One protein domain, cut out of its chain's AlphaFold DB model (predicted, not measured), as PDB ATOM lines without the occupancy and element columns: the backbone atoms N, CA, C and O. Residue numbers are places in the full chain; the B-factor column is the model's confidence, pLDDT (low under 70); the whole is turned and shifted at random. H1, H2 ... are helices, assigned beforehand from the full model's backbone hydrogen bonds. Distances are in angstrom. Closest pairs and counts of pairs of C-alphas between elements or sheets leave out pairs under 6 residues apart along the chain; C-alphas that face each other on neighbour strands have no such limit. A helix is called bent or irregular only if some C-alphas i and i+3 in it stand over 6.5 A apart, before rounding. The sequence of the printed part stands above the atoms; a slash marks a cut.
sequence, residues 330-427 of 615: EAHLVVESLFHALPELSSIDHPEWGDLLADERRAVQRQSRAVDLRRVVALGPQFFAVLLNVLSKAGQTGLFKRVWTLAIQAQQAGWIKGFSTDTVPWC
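Overview. This is residues 330 to 427 of the 615 residues of an uncharacterized protein of Phlebia centrifuga (UniProt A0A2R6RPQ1). One long helix, H3, is sharply bent: its second arm, H3b, lies side by side with H4 in a helical hairpin, while its first arm, H3a, crosses H4 steeply and runs on outward to a free end, where residues 354 to 360 stick out. The short H2 sits inside this angle, packed on H3a and close by H4, and H1 packs on the far end of H3b. The printed part has 98 residues with four named helices, H1, H2, H3 and H4 in that order, and no named strand; the class is all helix. It is compact, with a radius of gyration of the C-alphas of 13.8 A, and flat, spanning 35 by 35 by 18 A.

Along the chain. H1 covers residues 331 to 341, 14.5 A long, beginning at C-alpha 331 (178.937, 172.900, 181.160); it is irregular, with C-alphas 336 and 339 7.3 A apart. H2 is residues 343 to 346. H3, residues 358 to 394, was assigned as one helix by its hydrogen bonds but is bent, with C-alphas 378 and 381 9.2 A apart. Its arm H3a, residues 358 to 378, is 29.4 A long and irregular, with C-alphas 367 and 370 7.7 A apart and a kink of 55 degrees near residue 368. Its arm H3b, residues 381 to 394, is 19.9 A long. H4, residues 397 to 415, is 27.2 A long and ends at C-alpha 415 (188.849, 155.517, 204.662).

Arrangement. The hub is H3, which touches three other helices. H3a and H3b stand at a steep tilt of 60 degrees. H3b and H4 touch as a hairpin, at a shallow tilt of 8 degrees, opposite ways; their closest C-alphas, of Leu 391 and Phe 400, are 5.5 A apart. H3a, with residues 373 to 377 alone, touches H4 at a steep tilt of 64 degrees, the same way, closest at the C-alphas of Val 377 and Ala 410, 5.1 A. H2 touches H3a, closest at the C-alphas of Glu 344 and Asp 372, 5.8 A. H2 and H4 only just touch, with 3 pairs of C-alphas within 8 A, the closest being Leu 345 and Arg 402 at 6.6 A. H1 touches H3b at its residues 390 to 394 alone, at a steep tilt of 49 degrees, opposite ways; the C-alphas of Ala 331 and Ala 394 come closest, at 5.2 A. H1 and H4 are only just apart, at 8.1 A. Every O i to N i+4 pair is within hydrogen-bond range in H3b and H4, against 4 of 7 in H1 and 13 of 17 in H3a; H2 is too short for such a pair.

Size, cuts and confidence. The C-alphas farthest apart, of Glu 330 and Lys 417, are 38.9 A apart. The printed part has no cut. The link from H2 to H3, with 11 residues, is long, and the other two are tight. Residues 416 to 427 hold no named element. The mean pLDDT of the printed part is 89.4; residues 351 to 354 and residue 367 are under 70.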
ATOM      1  N   GLU A 330     179.058 173.158 176.951       93.31
ATOM      2  CA  GLU A 330     177.709 173.039 177.516       93.31
ATOM      3  C   GLU A 330     177.753 172.673 179.012       93.31
ATOM      4  O   GLU A 330     176.943 171.911 179.531       93.31
ATOM      5  N   ALA A 331     178.737 173.208 179.742       93.25
ATOM      6  CA  ALA A 331     178.937 172.900 181.160       93.25
ATOM      7  C   ALA A 331     177.778 173.377 182.062       93.25
ATOM      8  O   ALA A 331     177.674 172.936 183.203       93.25
ATOM      9  N   HIS A 332     176.922 174.279 181.572       91.25
ATOM     10  CA  HIS A 332     175.770 174.793 182.313       91.25
ATOM     11  C   HIS A 332     174.638 173.764 182.434       91.25
ATOM     12  O   HIS A 332     174.020 173.694 183.486       91.25
ATOM     13  N   LEU A 333     174.440 172.895 181.438       89.62
ATOM     14  CA  LEU A 333     173.413 171.845 181.488       89.62
ATOM     15  C   LEU A 333     173.643 170.857 182.637       89.62
ATOM     16  O   LEU A 333     172.710 170.334 183.241       89.62
ATOM     17  N   VAL A 334     174.913 170.647 183.002       90.94
ATOM     18  CA  VAL A 334     175.264 169.838 184.173       90.94
ATOM     19  C   VAL A 334     174.690 170.449 185.443       90.94
ATOM     20  O   VAL A 334     174.187 169.710 186.275       90.94
ATOM     21  N   VAL A 335     174.731 171.774 185.582       89.75
ATOM     22  CA  VAL A 335     174.247 172.494 186.769       89.75
ATOM     23  C   VAL A 335     172.754 172.245 186.979       89.75
ATOM     24  O   VAL A 335     172.350 171.972 188.106       89.75
ATOM     25  N   GLU A 336     171.967 172.279 185.904       87.62
ATOM     26  CA  GLU A 336     170.513 172.061 185.930       87.62
ATOM     27  C   GLU A 336     170.167 170.626 186.349       87.62
ATOM     28  O   GLU A 336     169.306 170.401 187.193       87.62
ATOM     29  N   SER A 337     170.909 169.647 185.827       87.12
ATOM     30  CA  SER A 337     170.718 168.230 186.162       87.12
ATOM     31  C   SER A 337     171.352 167.793 187.488       87.12
ATOM     32  O   SER A 337     171.088 166.683 187.957       87.12
ATOM     33  N   LEU A 338     172.206 168.618 188.110       90.06
ATOM     34  CA  LEU A 338     173.117 168.122 189.146       90.06
ATOM     35  C   LEU A 338     172.391 167.656 190.405       90.06
ATOM     36  O   LEU A 338     172.803 166.666 190.994       90.06
ATOM     37  N   PHE A 339     171.318 168.334 190.811       87.69
ATOM     38  CA  PHE A 339     170.551 167.949 192.001       87.69
ATOM     39  C   PHE A 339     169.724 166.678 191.788       87.69
ATOM     40  O   PHE A 339     169.488 165.941 192.740       87.69
ATOM     41  N   HIS A 340     169.356 166.367 190.542       85.12
ATOM     42  CA  HIS A 340     168.793 165.060 190.203       85.12
ATOM     43  C   HIS A 340     169.873 163.976 190.248       85.12
ATOM     44  O   HIS A 340     169.642 162.875 190.747       85.12
ATOM     45  N   ALA A 341     171.079 164.303 189.773       85.25
ATOM     46  CA  ALA A 341     172.192 163.369 189.732       85.25
ATOM     47  C   ALA A 341     172.826 163.083 191.100       85.25
ATOM     48  O   ALA A 341     173.258 161.959 191.361       85.25
ATOM     49  N   LEU A 342     172.871 164.100 191.959       91.31
ATOM     50  CA  LEU A 342     173.470 164.109 193.288       91.31
ATOM     51  C   LEU A 342     172.513 164.786 194.283       91.31
ATOM     52  O   LEU A 342     172.778 165.912 194.728       91.31
ATOM     53  N   PRO A 343     171.397 164.134 194.652       90.19
ATOM     54  CA  PRO A 343     170.494 164.657 195.675       90.19
ATOM     55  C   PRO A 343     171.199 164.863 197.023       90.19
ATOM     56  O   PRO A 343     170.759 165.683 197.824       90.19
ATOM     57  N   GLU A 344     172.342 164.214 197.255       92.31
ATOM     58  CA  GLU A 344     173.178 164.375 198.446       92.31
ATOM     59  C   GLU A 344     173.727 165.802 198.595       92.31
ATOM     60  O   GLU A 344     174.031 166.231 199.708       92.31
ATOM     61  N   LEU A 345     173.789 166.591 197.515       91.19
ATOM     62  CA  LEU A 345     174.143 168.015 197.588       91.19
ATOM     63  C   LEU A 345     173.133 168.844 198.385       91.19
ATOM     64  O   LEU A 345     173.476 169.930 198.859       91.19
ATOM     65  N   SER A 346     171.913 168.332 198.549       86.25
ATOM     66  CA  SER A 346     170.882 168.923 199.404       86.25
ATOM     67  C   SER A 346     171.227 168.783 200.884       86.25
ATOM     68  O   SER A 346     170.805 169.623 201.664       86.25
ATOM     69  N   SER A 347     172.003 167.759 201.270       85.31
ATOM     70  CA  SER A 347     172.378 167.481 202.669       85.31
ATOM     71  C   SER A 347     173.545 168.337 203.172       85.31
ATOM     72  O   SER A 347     173.753 168.479 204.379       85.31
ATOM     73  N   ILE A 348     174.304 168.933 202.251       85.88
ATOM     74  CA  ILE A 348     175.465 169.758 202.572       85.88
ATOM     75  C   ILE A 348     174.979 171.123 203.010       85.88
ATOM     76  O   ILE A 348     174.336 171.824 202.224       85.88
ATOM     77  N   ASP A 349     175.354 171.499 204.233       74.31
ATOM     78  CA  ASP A 349     175.053 172.809 204.792       74.31
ATOM     79  C   ASP A 349     175.438 173.899 203.796       74.31
ATOM     80  O   ASP A 349     176.615 174.117 203.479       74.31
ATOM     81  N   HIS A 350     174.421 174.587 203.290       70.31
ATOM     82  CA  HIS A 350     174.618 175.746 202.452       70.31
ATOM     83  C   HIS A 350     173.736 176.892 202.923       70.31
ATOM     84  O   HIS A 350     172.574 176.689 203.274       70.31
ATOM     85  N   PRO A 351     174.244 178.128 202.855       62.25
ATOM     86  CA  PRO A 351     173.460 179.309 203.190       62.25
ATOM     87  C   PRO A 351     172.191 179.528 202.359       62.25
ATOM     88  O   PRO A 351     171.332 180.297 202.762       62.25
ATOM     89  N   GLU A 352     172.052 178.858 201.216       64.25
ATOM     90  CA  GLU A 352     170.908 179.012 200.300       64.25
ATOM     91  C   GLU A 352     169.828 177.940 200.515       64.25
ATOM     92  O   GLU A 352     169.042 177.670 199.616       64.25
ATOM     93  N   TRP A 353     169.766 177.306 201.685       62.62
ATOM     94  CA  TRP A 353     168.690 176.363 202.031       62.62
ATOM     95  C   TRP A 353     167.304 177.014 202.208       62.62
ATOM     96  O   TRP A 353     166.375 176.372 202.691       62.62
ATOM     97  N   GLY A 354     167.152 178.280 201.811       68.56
ATOM     98  CA  GLY A 354     165.915 179.035 201.958       68.56
ATOM     99  C   GLY A 354     165.498 179.169 203.421       68.56
ATOM    100  O   GLY A 354     166.344 179.196 204.320       68.56
ATOM    101  N   ASP A 355     164.187 179.208 203.639       73.31
ATOM    102  CA  ASP A 355     163.562 179.459 204.942       73.31
ATOM    103  C   ASP A 355     163.395 178.195 205.806       73.31
ATOM    104  O   ASP A 355     162.742 178.242 206.845       73.31
ATOM    105  N   LEU A 356     163.996 177.062 205.413       77.12
ATOM    106  CA  LEU A 356     163.959 175.829 206.211       77.12
ATOM    107  C   LEU A 356     164.484 176.086 207.626       77.12
ATOM    108  O   LEU A 356     165.580 176.640 207.785       77.12
ATOM    109  N   LEU A 357     163.756 175.625 208.644       85.19
ATOM    110  CA  LEU A 357     164.150 175.771 210.046       85.19
ATOM    111  C   LEU A 357     165.420 174.957 210.349       85.19
ATOM    112  O   LEU A 357     165.669 173.895 209.775       85.19
ATOM    113  N   ALA A 358     166.236 175.441 211.293       81.19
ATOM    114  CA  ALA A 358     167.484 174.783 211.709       81.19
ATOM    115  C   ALA A 358     167.279 173.339 212.209       81.19
ATOM    116  O   ALA A 358     168.192 172.514 212.126       81.19
ATOM    117  N   ASP A 359     166.093 173.032 212.729       84.50
ATOM    118  CA  ASP A 359     165.768 171.715 213.281       84.50
ATOM    119  C   ASP A 359     165.297 170.736 212.202       84.50
ATOM    120  O   ASP A 359     165.734 169.586 212.200       84.50
ATOM    121  N   GLU A 360     164.519 171.201 211.218       83.00
ATOM    122  CA  GLU A 360     164.131 170.411 210.039       83.00
ATOM    123  C   GLU A 360     165.364 170.001 209.230       83.00
ATOM    124  O   GLU A 360     165.531 168.837 208.865       83.00
ATOM    125  N   ARG A 361     166.298 170.940 209.048       80.56
ATOM    126  CA  ARG A 361     167.606 170.698 208.428       80.56
ATOM    127  C   ARG A 361     168.378 169.581 209.127       80.56
ATOM    128  O   ARG A 361     168.861 168.653 208.481       80.56
ATOM    129  N   ARG A 362     168.461 169.647 210.460       82.12
ATOM    130  CA  ARG A 362     169.146 168.636 211.278       82.12
ATOM    131  C   ARG A 362     168.448 167.278 211.214       82.12
ATOM    132  O   ARG A 362     169.137 166.259 211.220       82.12
ATOM    133  N   ALA A 363     167.117 167.247 211.152       80.19
ATOM    134  CA  ALA A 363     166.353 166.008 211.031       80.19
ATOM    135  C   ALA A 363     166.623 165.309 209.688       80.19
ATOM    136  O   ALA A 363     167.015 164.140 209.684       80.19
ATOM    137  N   VAL A 364     166.529 166.046 208.574       76.62
ATOM    138  CA  VAL A 364     166.823 165.529 207.224       76.62
ATOM    139  C   VAL A 364     168.269 165.034 207.130       76.62
ATOM    140  O   VAL A 364     168.515 163.929 206.653       76.62
ATOM    141  N   GLN A 365     169.232 165.787 207.671       79.56
ATOM    142  CA  GLN A 365     170.647 165.401 207.649       79.56
ATOM    143  C   GLN A 365     170.961 164.113 208.415       79.56
ATOM    144  O   GLN A 365     171.836 163.356 207.999       79.56
ATOM    145  N   ARG A 366     170.323 163.849 209.561       77.94
ATOM    146  CA  ARG A 366     170.701 162.688 210.388       77.94
ATOM    147  C   ARG A 366     170.274 161.364 209.770       77.94
ATOM    148  O   ARG A 366     170.998 160.382 209.903       77.94
ATOM    149  N   GLN A 367     169.111 161.332 209.126       69.56
ATOM    150  CA  GLN A 367     168.487 160.073 208.729       69.56
ATOM    151  C   GLN A 367     169.027 159.535 207.394       69.56
ATOM    152  O   GLN A 367     169.079 158.320 207.217       69.56
ATOM    153  N   SER A 368     169.493 160.406 206.489       80.31
ATOM    154  CA  SER A 368     169.961 160.000 205.153       80.31
ATOM    155  C   SER A 368     171.485 160.008 204.980       80.31
ATOM    156  O   SER A 368     172.005 159.264 204.150       80.31
ATOM    157  N   ARG A 369     172.243 160.762 205.792       88.44
ATOM    158  CA  ARG A 369     173.654 161.080 205.489       88.44
ATOM    159  C   ARG A 369     174.576 159.873 205.332       88.44
ATOM    160  O   ARG A 369     175.451 159.902 204.476       88.44
ATOM    161  N   ALA A 370     174.413 158.818 206.129       89.88
ATOM    162  CA  ALA A 370     175.258 157.628 205.994       89.88
ATOM    163  C   ALA A 370     174.972 156.861 204.691       89.88
ATOM    164  O   ALA A 370     175.900 156.395 204.031       89.88
ATOM    165  N   VAL A 371     173.696 156.748 204.307       90.38
ATOM    166  CA  VAL A 371     173.266 156.083 203.066       90.38
ATOM    167  C   VAL A 371     173.692 156.908 201.852       90.38
ATOM    168  O   VAL A 371     174.302 156.373 200.925       90.38
ATOM    169  N   ASP A 372     173.464 158.217 201.918       91.50
ATOM    170  CA  ASP A 372     173.875 159.209 200.927       91.50
ATOM    171  C   ASP A 372     175.391 159.155 200.695       91.50
ATOM    172  O   ASP A 372     175.859 158.974 199.569       91.50
ATOM    173  N   LEU A 373     176.191 159.201 201.766       94.31
ATOM    174  CA  LEU A 373     177.648 159.128 201.659       94.31
ATOM    175  C   LEU A 373     178.134 157.794 201.082       94.31
ATOM    176  O   LEU A 373     179.098 157.805 200.322       94.31
ATOM    177  N   ARG A 374     177.480 156.657 201.361       94.56
ATOM    178  CA  ARG A 374     177.839 155.369 200.726       94.56
ATOM    179  C   ARG A 374     177.646 155.409 199.214       94.56
ATOM    180  O   ARG A 374     178.538 154.984 198.478       94.56
ATOM    181  N   ARG A 375     176.524 155.961 198.741       93.75
ATOM    182  CA  ARG A 375     176.291 156.148 197.301       93.75
ATOM    183  C   ARG A 375     177.355 157.055 196.691       93.75
ATOM    184  O   ARG A 375     177.877 156.756 195.622       93.75
ATOM    185  N   VAL A 376     177.702 158.133 197.383       95.56
ATOM    186  CA  VAL A 376     178.704 159.089 196.913       95.56
ATOM    187  C   VAL A 376     180.112 158.477 196.872       95.56
ATOM    188  O   VAL A 376     180.846 158.703 195.909       95.56
ATOM    189  N   VAL A 377     180.484 157.665 197.865       96.12
ATOM    190  CA  VAL A 377     181.750 156.911 197.882       96.12
ATOM    191  C   VAL A 377     181.857 156.001 196.658       96.12
ATOM    192  O   VAL A 377     182.920 155.951 196.035       96.12
ATOM    193  N   ALA A 378     180.757 155.356 196.258       94.19
ATOM    194  CA  ALA A 378     180.716 154.470 195.095       94.19
ATOM    195  C   ALA A 378     180.925 155.191 193.744       94.19
ATOM    196  O   ALA A 378     181.294 154.544 192.764       94.19
ATOM    197  N   LEU A 379     180.732 156.516 193.664       94.94
ATOM    198  CA  LEU A 379     180.984 157.290 192.435       94.94
ATOM    199  C   LEU A 379     182.482 157.440 192.126       94.94
ATOM    200  O   LEU A 379     182.871 157.553 190.960       94.94
ATOM    201  N   GLY A 380     183.325 157.415 193.160       95.31
ATOM    202  CA  GLY A 380     184.778 157.415 193.030       95.31
ATOM    203  C   GLY A 380     185.419 158.775 192.698       95.31
ATOM    204  O   GLY A 380     184.750 159.771 192.406       95.31
ATOM    205  N   PRO A 381     186.763 158.830 192.697       96.69
ATOM    206  CA  PRO A 381     187.516 160.081 192.599       96.69
ATOM    207  C   PRO A 381     187.457 160.712 191.206       96.69
ATOM    208  O   PRO A 381     187.485 161.937 191.063       96.69
ATOM    209  N   GLN A 382     187.373 159.884 190.159       95.50
ATOM    210  CA  GLN A 382     187.378 160.357 188.777       95.50
ATOM    211  C   GLN A 382     186.105 161.142 188.444       95.50
ATOM    212  O   GLN A 382     186.184 162.165 187.758       95.50
ATOM    213  N   PHE A 383     184.957 160.697 188.962       96.25
ATOM    214  CA  PHE A 383     183.689 161.407 188.827       96.25
ATOM    215  C   PHE A 383     183.801 162.825 189.401       96.25
ATOM    216  O   PHE A 383     183.532 163.803 188.701       96.25
ATOM    217  N   PHE A 384     184.301 162.952 190.634       97.56
ATOM    218  CA  PHE A 384     184.468 164.245 191.296       97.56
ATOM    219  C   PHE A 384     185.486 165.153 190.612       97.56
ATOM    220  O   PHE A 384     185.222 166.343 190.447       97.56
ATOM    221  N   ALA A 385     186.620 164.617 190.159       96.94
ATOM    222  CA  ALA A 385     187.608 165.403 189.425       96.94
ATOM    223  C   ALA A 385     187.015 166.018 188.144       96.94
ATOM    224  O   ALA A 385     187.242 167.196 187.851       96.94
ATOM    225  N   VAL A 386     186.213 165.244 187.400       96.25
ATOM    226  CA  VAL A 386     185.526 165.737 186.199       96.25
ATOM    227  C   VAL A 386     184.438 166.740 186.563       96.25
ATOM    228  O   VAL A 386     184.417 167.822 185.978       96.25
ATOM    229  N   LEU A 387     183.584 166.433 187.543       97.06
ATOM    230  CA  LEU A 387     182.492 167.310 187.966       97.06
ATOM    231  C   LEU A 387     183.000 168.672 188.466       97.06
ATOM    232  O   LEU A 387     182.475 169.712 188.073       97.06
ATOM    233  N   LEU A 388     184.067 168.691 189.266       97.62
ATOM    234  CA  LEU A 388     184.701 169.931 189.721       97.62
ATOM    235  C   LEU A 388     185.241 170.743 188.535       97.62
ATOM    236  O   LEU A 388     184.994 171.946 188.442       97.62
ATOM    237  N   ASN A 389     185.914 170.108 187.575       96.06
ATOM    238  CA  ASN A 389     186.364 170.791 186.360       96.06
ATOM    239  C   ASN A 389     185.188 171.362 185.541       96.06
ATOM    240  O   ASN A 389     185.279 172.497 185.062       96.06
ATOM    241  N   VAL A 390     184.072 170.628 185.427       95.62
ATOM    242  CA  VAL A 390     182.839 171.111 184.776       95.62
ATOM    243  C   VAL A 390     182.337 172.375 185.472       95.62
ATOM    244  O   VAL A 390     182.181 173.414 184.833       95.62
ATOM    245  N   LEU A 391     182.153 172.325 186.794       95.75
ATOM    246  CA  LEU A 391     181.616 173.440 187.580       95.75
ATOM    247  C   LEU A 391     182.560 174.652 187.599       95.75
ATOM    248  O   LEU A 391     182.102 175.794 187.525       95.75
ATOM    249  N   SER A 392     183.877 174.426 187.600       94.94
ATOM    250  CA  SER A 392     184.900 175.474 187.454       94.94
ATOM    251  C   SER A 392     184.833 176.164 186.085       94.94
ATOM    252  O   SER A 392     185.151 177.351 185.957       94.94
ATOM    253  N   LYS A 393     184.428 175.447 185.030       92.75
ATOM    254  CA  LYS A 393     184.222 176.012 183.687       92.75
ATOM    255  C   LYS A 393     182.863 176.693 183.538       92.75
ATOM    256  O   LYS A 393     182.822 177.785 182.978       92.75
ATOM    257  N   ALA A 394     181.802 176.119 184.103       93.38
ATOM    258  CA  ALA A 394     180.491 176.763 184.212       93.38
ATOM    259  C   ALA A 394     180.559 178.040 185.068       93.38
ATOM    260  O   ALA A 394     179.790 178.979 184.885       93.38
ATOM    261  N   GLY A 395     181.527 178.109 185.986       90.62
ATOM    262  CA  GLY A 395     181.731 179.266 186.840       90.62
ATOM    263  C   GLY A 395     180.744 179.360 187.997       90.62
ATOM    264  O   GLY A 395     180.554 180.458 188.516       90.62
ATOM    265  N   GLN A 396     180.135 178.236 188.379       90.50
ATOM    266  CA  GLN A 396     179.213 178.123 189.505       90.50
ATOM    267  C   GLN A 396     179.999 177.830 190.785       90.50
ATOM    268  O   GLN A 396     180.061 176.695 191.254       90.50
ATOM    269  N   THR A 397     180.661 178.849 191.333       89.69
ATOM    270  CA  THR A 397     181.620 178.672 192.439       89.69
ATOM    271  C   THR A 397     180.975 178.209 193.742       89.69
ATOM    272  O   THR A 397     181.601 177.470 194.500       89.69
ATOM    273  N   GLY A 398     179.715 178.577 193.985       87.44
ATOM    274  CA  GLY A 398     178.978 178.090 195.148       87.44
ATOM    275  C   GLY A 398     178.680 176.600 195.076       87.44
ATOM    276  O   GLY A 398     179.047 175.855 195.984       87.44
ATOM    277  N   LEU A 399     178.107 176.147 193.961       91.12
ATOM    278  CA  LEU A 399     177.851 174.727 193.723       91.12
ATOM    279  C   LEU A 399     179.151 173.916 193.685       91.12
ATOM    280  O   LEU A 399     179.226 172.840 194.272       91.12
ATOM    281  N   PHE A 400     180.203 174.471 193.075       94.44
ATOM    282  CA  PHE A 400     181.546 173.896 193.078       94.44
ATOM    283  C   PHE A 400     182.038 173.609 194.503       94.44
ATOM    284  O   PHE A 400     182.517 172.511 194.771       94.44
ATOM    285  N   LYS A 401     181.899 174.569 195.430       91.69
ATOM    286  CA  LYS A 401     182.300 174.386 196.833       91.69
ATOM    287  C   LYS A 401     181.496 173.291 197.525       91.69
ATOM    288  O   LYS A 401     182.093 172.487 198.228       91.69
ATOM    289  N   ARG A 402     180.178 173.221 197.296       92.81
ATOM    290  CA  ARG A 402     179.341 172.141 197.851       92.81
ATOM    291  C   ARG A 402     179.835 170.776 197.379       92.81
ATOM    292  O   ARG A 402     180.072 169.898 198.198       92.81
ATOM    293  N   VAL A 403     180.066 170.627 196.074       96.06
ATOM    294  CA  VAL A 403     180.607 169.388 195.496       96.06
ATOM    295  C   VAL A 403     181.991 169.066 196.057       96.06
ATOM    296  O   VAL A 403     182.254 167.911 196.368       96.06
ATOM    297  N   TRP A 404     182.863 170.062 196.226       96.12
ATOM    298  CA  TRP A 404     184.176 169.869 196.845       96.12
ATOM    299  C   TRP A 404     184.060 169.349 198.281       96.12
ATOM    300  O   TRP A 404     184.691 168.355 198.627       96.12
ATOM    301  N   THR A 405     183.209 169.968 199.101       94.50
ATOM    302  CA  THR A 405     182.949 169.512 200.470       94.50
ATOM    303  C   THR A 405     182.384 168.093 200.489       94.50
ATOM    304  O   THR A 405     182.846 167.281 201.287       94.50
ATOM    305  N   LEU A 406     181.450 167.766 199.587       95.69
ATOM    306  CA  LEU A 406     180.918 166.407 199.447       95.69
ATOM    307  C   LEU A 406     182.023 165.401 199.132       95.69
ATOM    308  O   LEU A 406     182.087 164.336 199.733       95.69
ATOM    309  N   ALA A 407     182.892 165.761 198.189       96.94
ATOM    310  CA  ALA A 407     183.976 164.919 197.715       96.94
ATOM    311  C   ALA A 407     184.983 164.621 198.833       96.94
ATOM    312  O   ALA A 407     185.399 163.477 198.985       96.94
ATOM    313  N   ILE A 408     185.327 165.626 199.646       95.88
ATOM    314  CA  ILE A 408     186.202 165.458 200.814       95.88
ATOM    315  C   ILE A 408     185.541 164.578 201.879       95.88
ATOM    316  O   ILE A 408     186.189 163.671 202.397       95.88
ATOM    317  N   GLN A 409     184.251 164.779 202.165       95.31
ATOM    318  CA  GLN A 409     183.519 163.928 203.110       95.31
ATOM    319  C   GLN A 409     183.432 162.477 202.626       95.31
ATOM    320  O   GLN A 409     183.621 161.556 203.414       95.31
ATOM    321  N   ALA A 410     183.190 162.264 201.331       96.31
ATOM    322  CA  ALA A 410     183.180 160.936 200.731       96.31
ATOM    323  C   ALA A 410     184.564 160.282 200.786       96.31
ATOM    324  O   ALA A 410     184.670 159.116 201.150       96.31
ATOM    325  N   GLN A 411     185.628 161.038 200.506       95.88
ATOM    326  CA  GLN A 411     186.998 160.548 200.631       95.88
ATOM    327  C   GLN A 411     187.283 160.055 202.059       95.88
ATOM    328  O   GLN A 411     187.712 158.922 202.245       95.88
ATOM    329  N   GLN A 412     186.980 160.883 203.065       94.00
ATOM    330  CA  GLN A 412     187.165 160.548 204.480       94.00
ATOM    331  C   GLN A 412     186.315 159.343 204.899       94.00
ATOM    332  O   GLN A 412     186.807 158.446 205.576       94.00
ATOM    333  N   ALA A 413     185.055 159.287 204.464       94.88
ATOM    334  CA  ALA A 413     184.168 158.165 204.755       94.88
ATOM    335  C   ALA A 413     184.676 156.856 204.133       94.88
ATOM    336  O   ALA A 413     184.624 155.811 204.774       94.88
ATOM    337  N   GLY A 414     185.229 156.917 202.918       94.44
ATOM    338  CA  GLY A 414     185.841 155.770 202.249       94.44
ATOM    339  C   GLY A 414     187.064 155.206 202.977       94.44
ATOM    340  O   GLY A 414     187.412 154.054 202.742       94.44
ATOM    341  N   TRP A 415     187.707 155.976 203.859       93.31
ATOM    342  CA  TRP A 415     188.849 155.517 204.662       93.31
ATOM    343  C   TRP A 415     188.429 154.820 205.962       93.31
ATOM    344  O   TRP A 415     189.230 154.115 206.576       93.31
ATOM    345  N   ILE A 416     187.169 154.968 206.383       93.38
ATOM    346  CA  ILE A 416     186.643 154.290 207.568       93.38
ATOM    347  C   ILE A 416     186.471 152.800 207.244       93.38
ATOM    348  O   ILE A 416     185.702 152.416 206.359       93.38
ATOM    349  N   LYS A 417     187.176 151.938 207.988       92.94
ATOM    350  CA  LYS A 417     187.094 150.478 207.829       92.94
ATOM    351  C   LYS A 417     185.639 150.008 207.954       92.94
ATOM    352  O   LYS A 417     184.973 150.298 208.943       92.94
ATOM    353  N   GLY A 418     185.157 149.273 206.950       93.81
ATOM    354  CA  GLY A 418     183.793 148.734 206.920       93.81
ATOM    355  C   GLY A 418     182.698 149.727 206.506       93.81
ATOM    356  O   GLY A 418     181.525 149.365 206.545       93.81
ATOM    357  N   PHE A 419     183.035 150.957 206.091       94.69
ATOM    358  CA  PHE A 419     182.025 151.929 205.652       94.69
ATOM    359  C   PHE A 419     181.313 151.514 204.353       94.69
ATOM    360  O   PHE A 419     180.087 151.623 204.255       94.69
ATOM    361  N   SER A 420     182.085 151.018 203.382       93.44
ATOM    362  CA  SER A 420     181.611 150.398 202.140       93.44
ATOM    363  C   SER A 420     182.343 149.073 201.942       93.44
ATOM    364  O   SER A 420     183.571 149.037 201.993       93.44
ATOM    365  N   THR A 421     181.607 147.981 201.734       93.69
ATOM    366  CA  THR A 421     182.183 146.658 201.431       93.69
ATOM    367  C   THR A 421     182.666 146.557 199.990       93.69
ATOM    368  O   THR A 421     183.569 145.781 199.690       93.69
ATOM    369  N   ASP A 422     182.080 147.365 199.106       93.00
ATOM    370  CA  ASP A 422     182.199 147.194 197.659       93.00
ATOM    371  C   ASP A 422     183.195 148.178 197.036       93.00
ATOM    372  O   ASP A 422     183.479 148.121 195.840       93.00
ATOM    373  N   THR A 423     183.705 149.129 197.821       91.38
ATOM    374  CA  THR A 423     184.541 150.222 197.318       91.38
ATOM    375  C   THR A 423     185.870 150.264 198.046       91.38
ATOM    376  O   THR A 423     185.922 150.359 199.269       91.38
ATOM    377  N   VAL A 424     186.954 150.237 197.273       92.75
ATOM    378  CA  VAL A 424     188.303 150.464 197.793       92.75
ATOM    379  C   VAL A 424     188.412 151.930 198.238       92.75
ATOM    380  O   VAL A 424     187.934 152.803 197.504       92.75
ATOM    381  N   PRO A 425     189.032 152.222 199.398       94.12
ATOM    382  CA  PRO A 425     189.351 153.587 199.794       94.12
ATOM    383  C   PRO A 425     190.065 154.323 198.659       94.12
ATOM    384  O   PRO A 425     190.920 153.756 197.978       94.12
ATOM    385  N   TRP A 426     189.712 155.582 198.431       95.50
ATOM    386  CA  TRP A 426     190.291 156.372 197.349       95.50
ATOM    387  C   TRP A 426     190.644 157.781 197.812       95.50
ATOM    388  O   TRP A 426     190.144 158.257 198.829       95.50
ATOM    389  N   CYS A 427     191.511 158.443 197.046       96.25
ATOM    390  CA  CYS A 427     191.867 159.852 197.197       96.25
ATOM    391  C   CYS A 427     191.404 160.639 195.976       96.25
ATOM    392  O   CYS A 427     191.421 160.127 194.853       96.25
TER     393      CYS A 427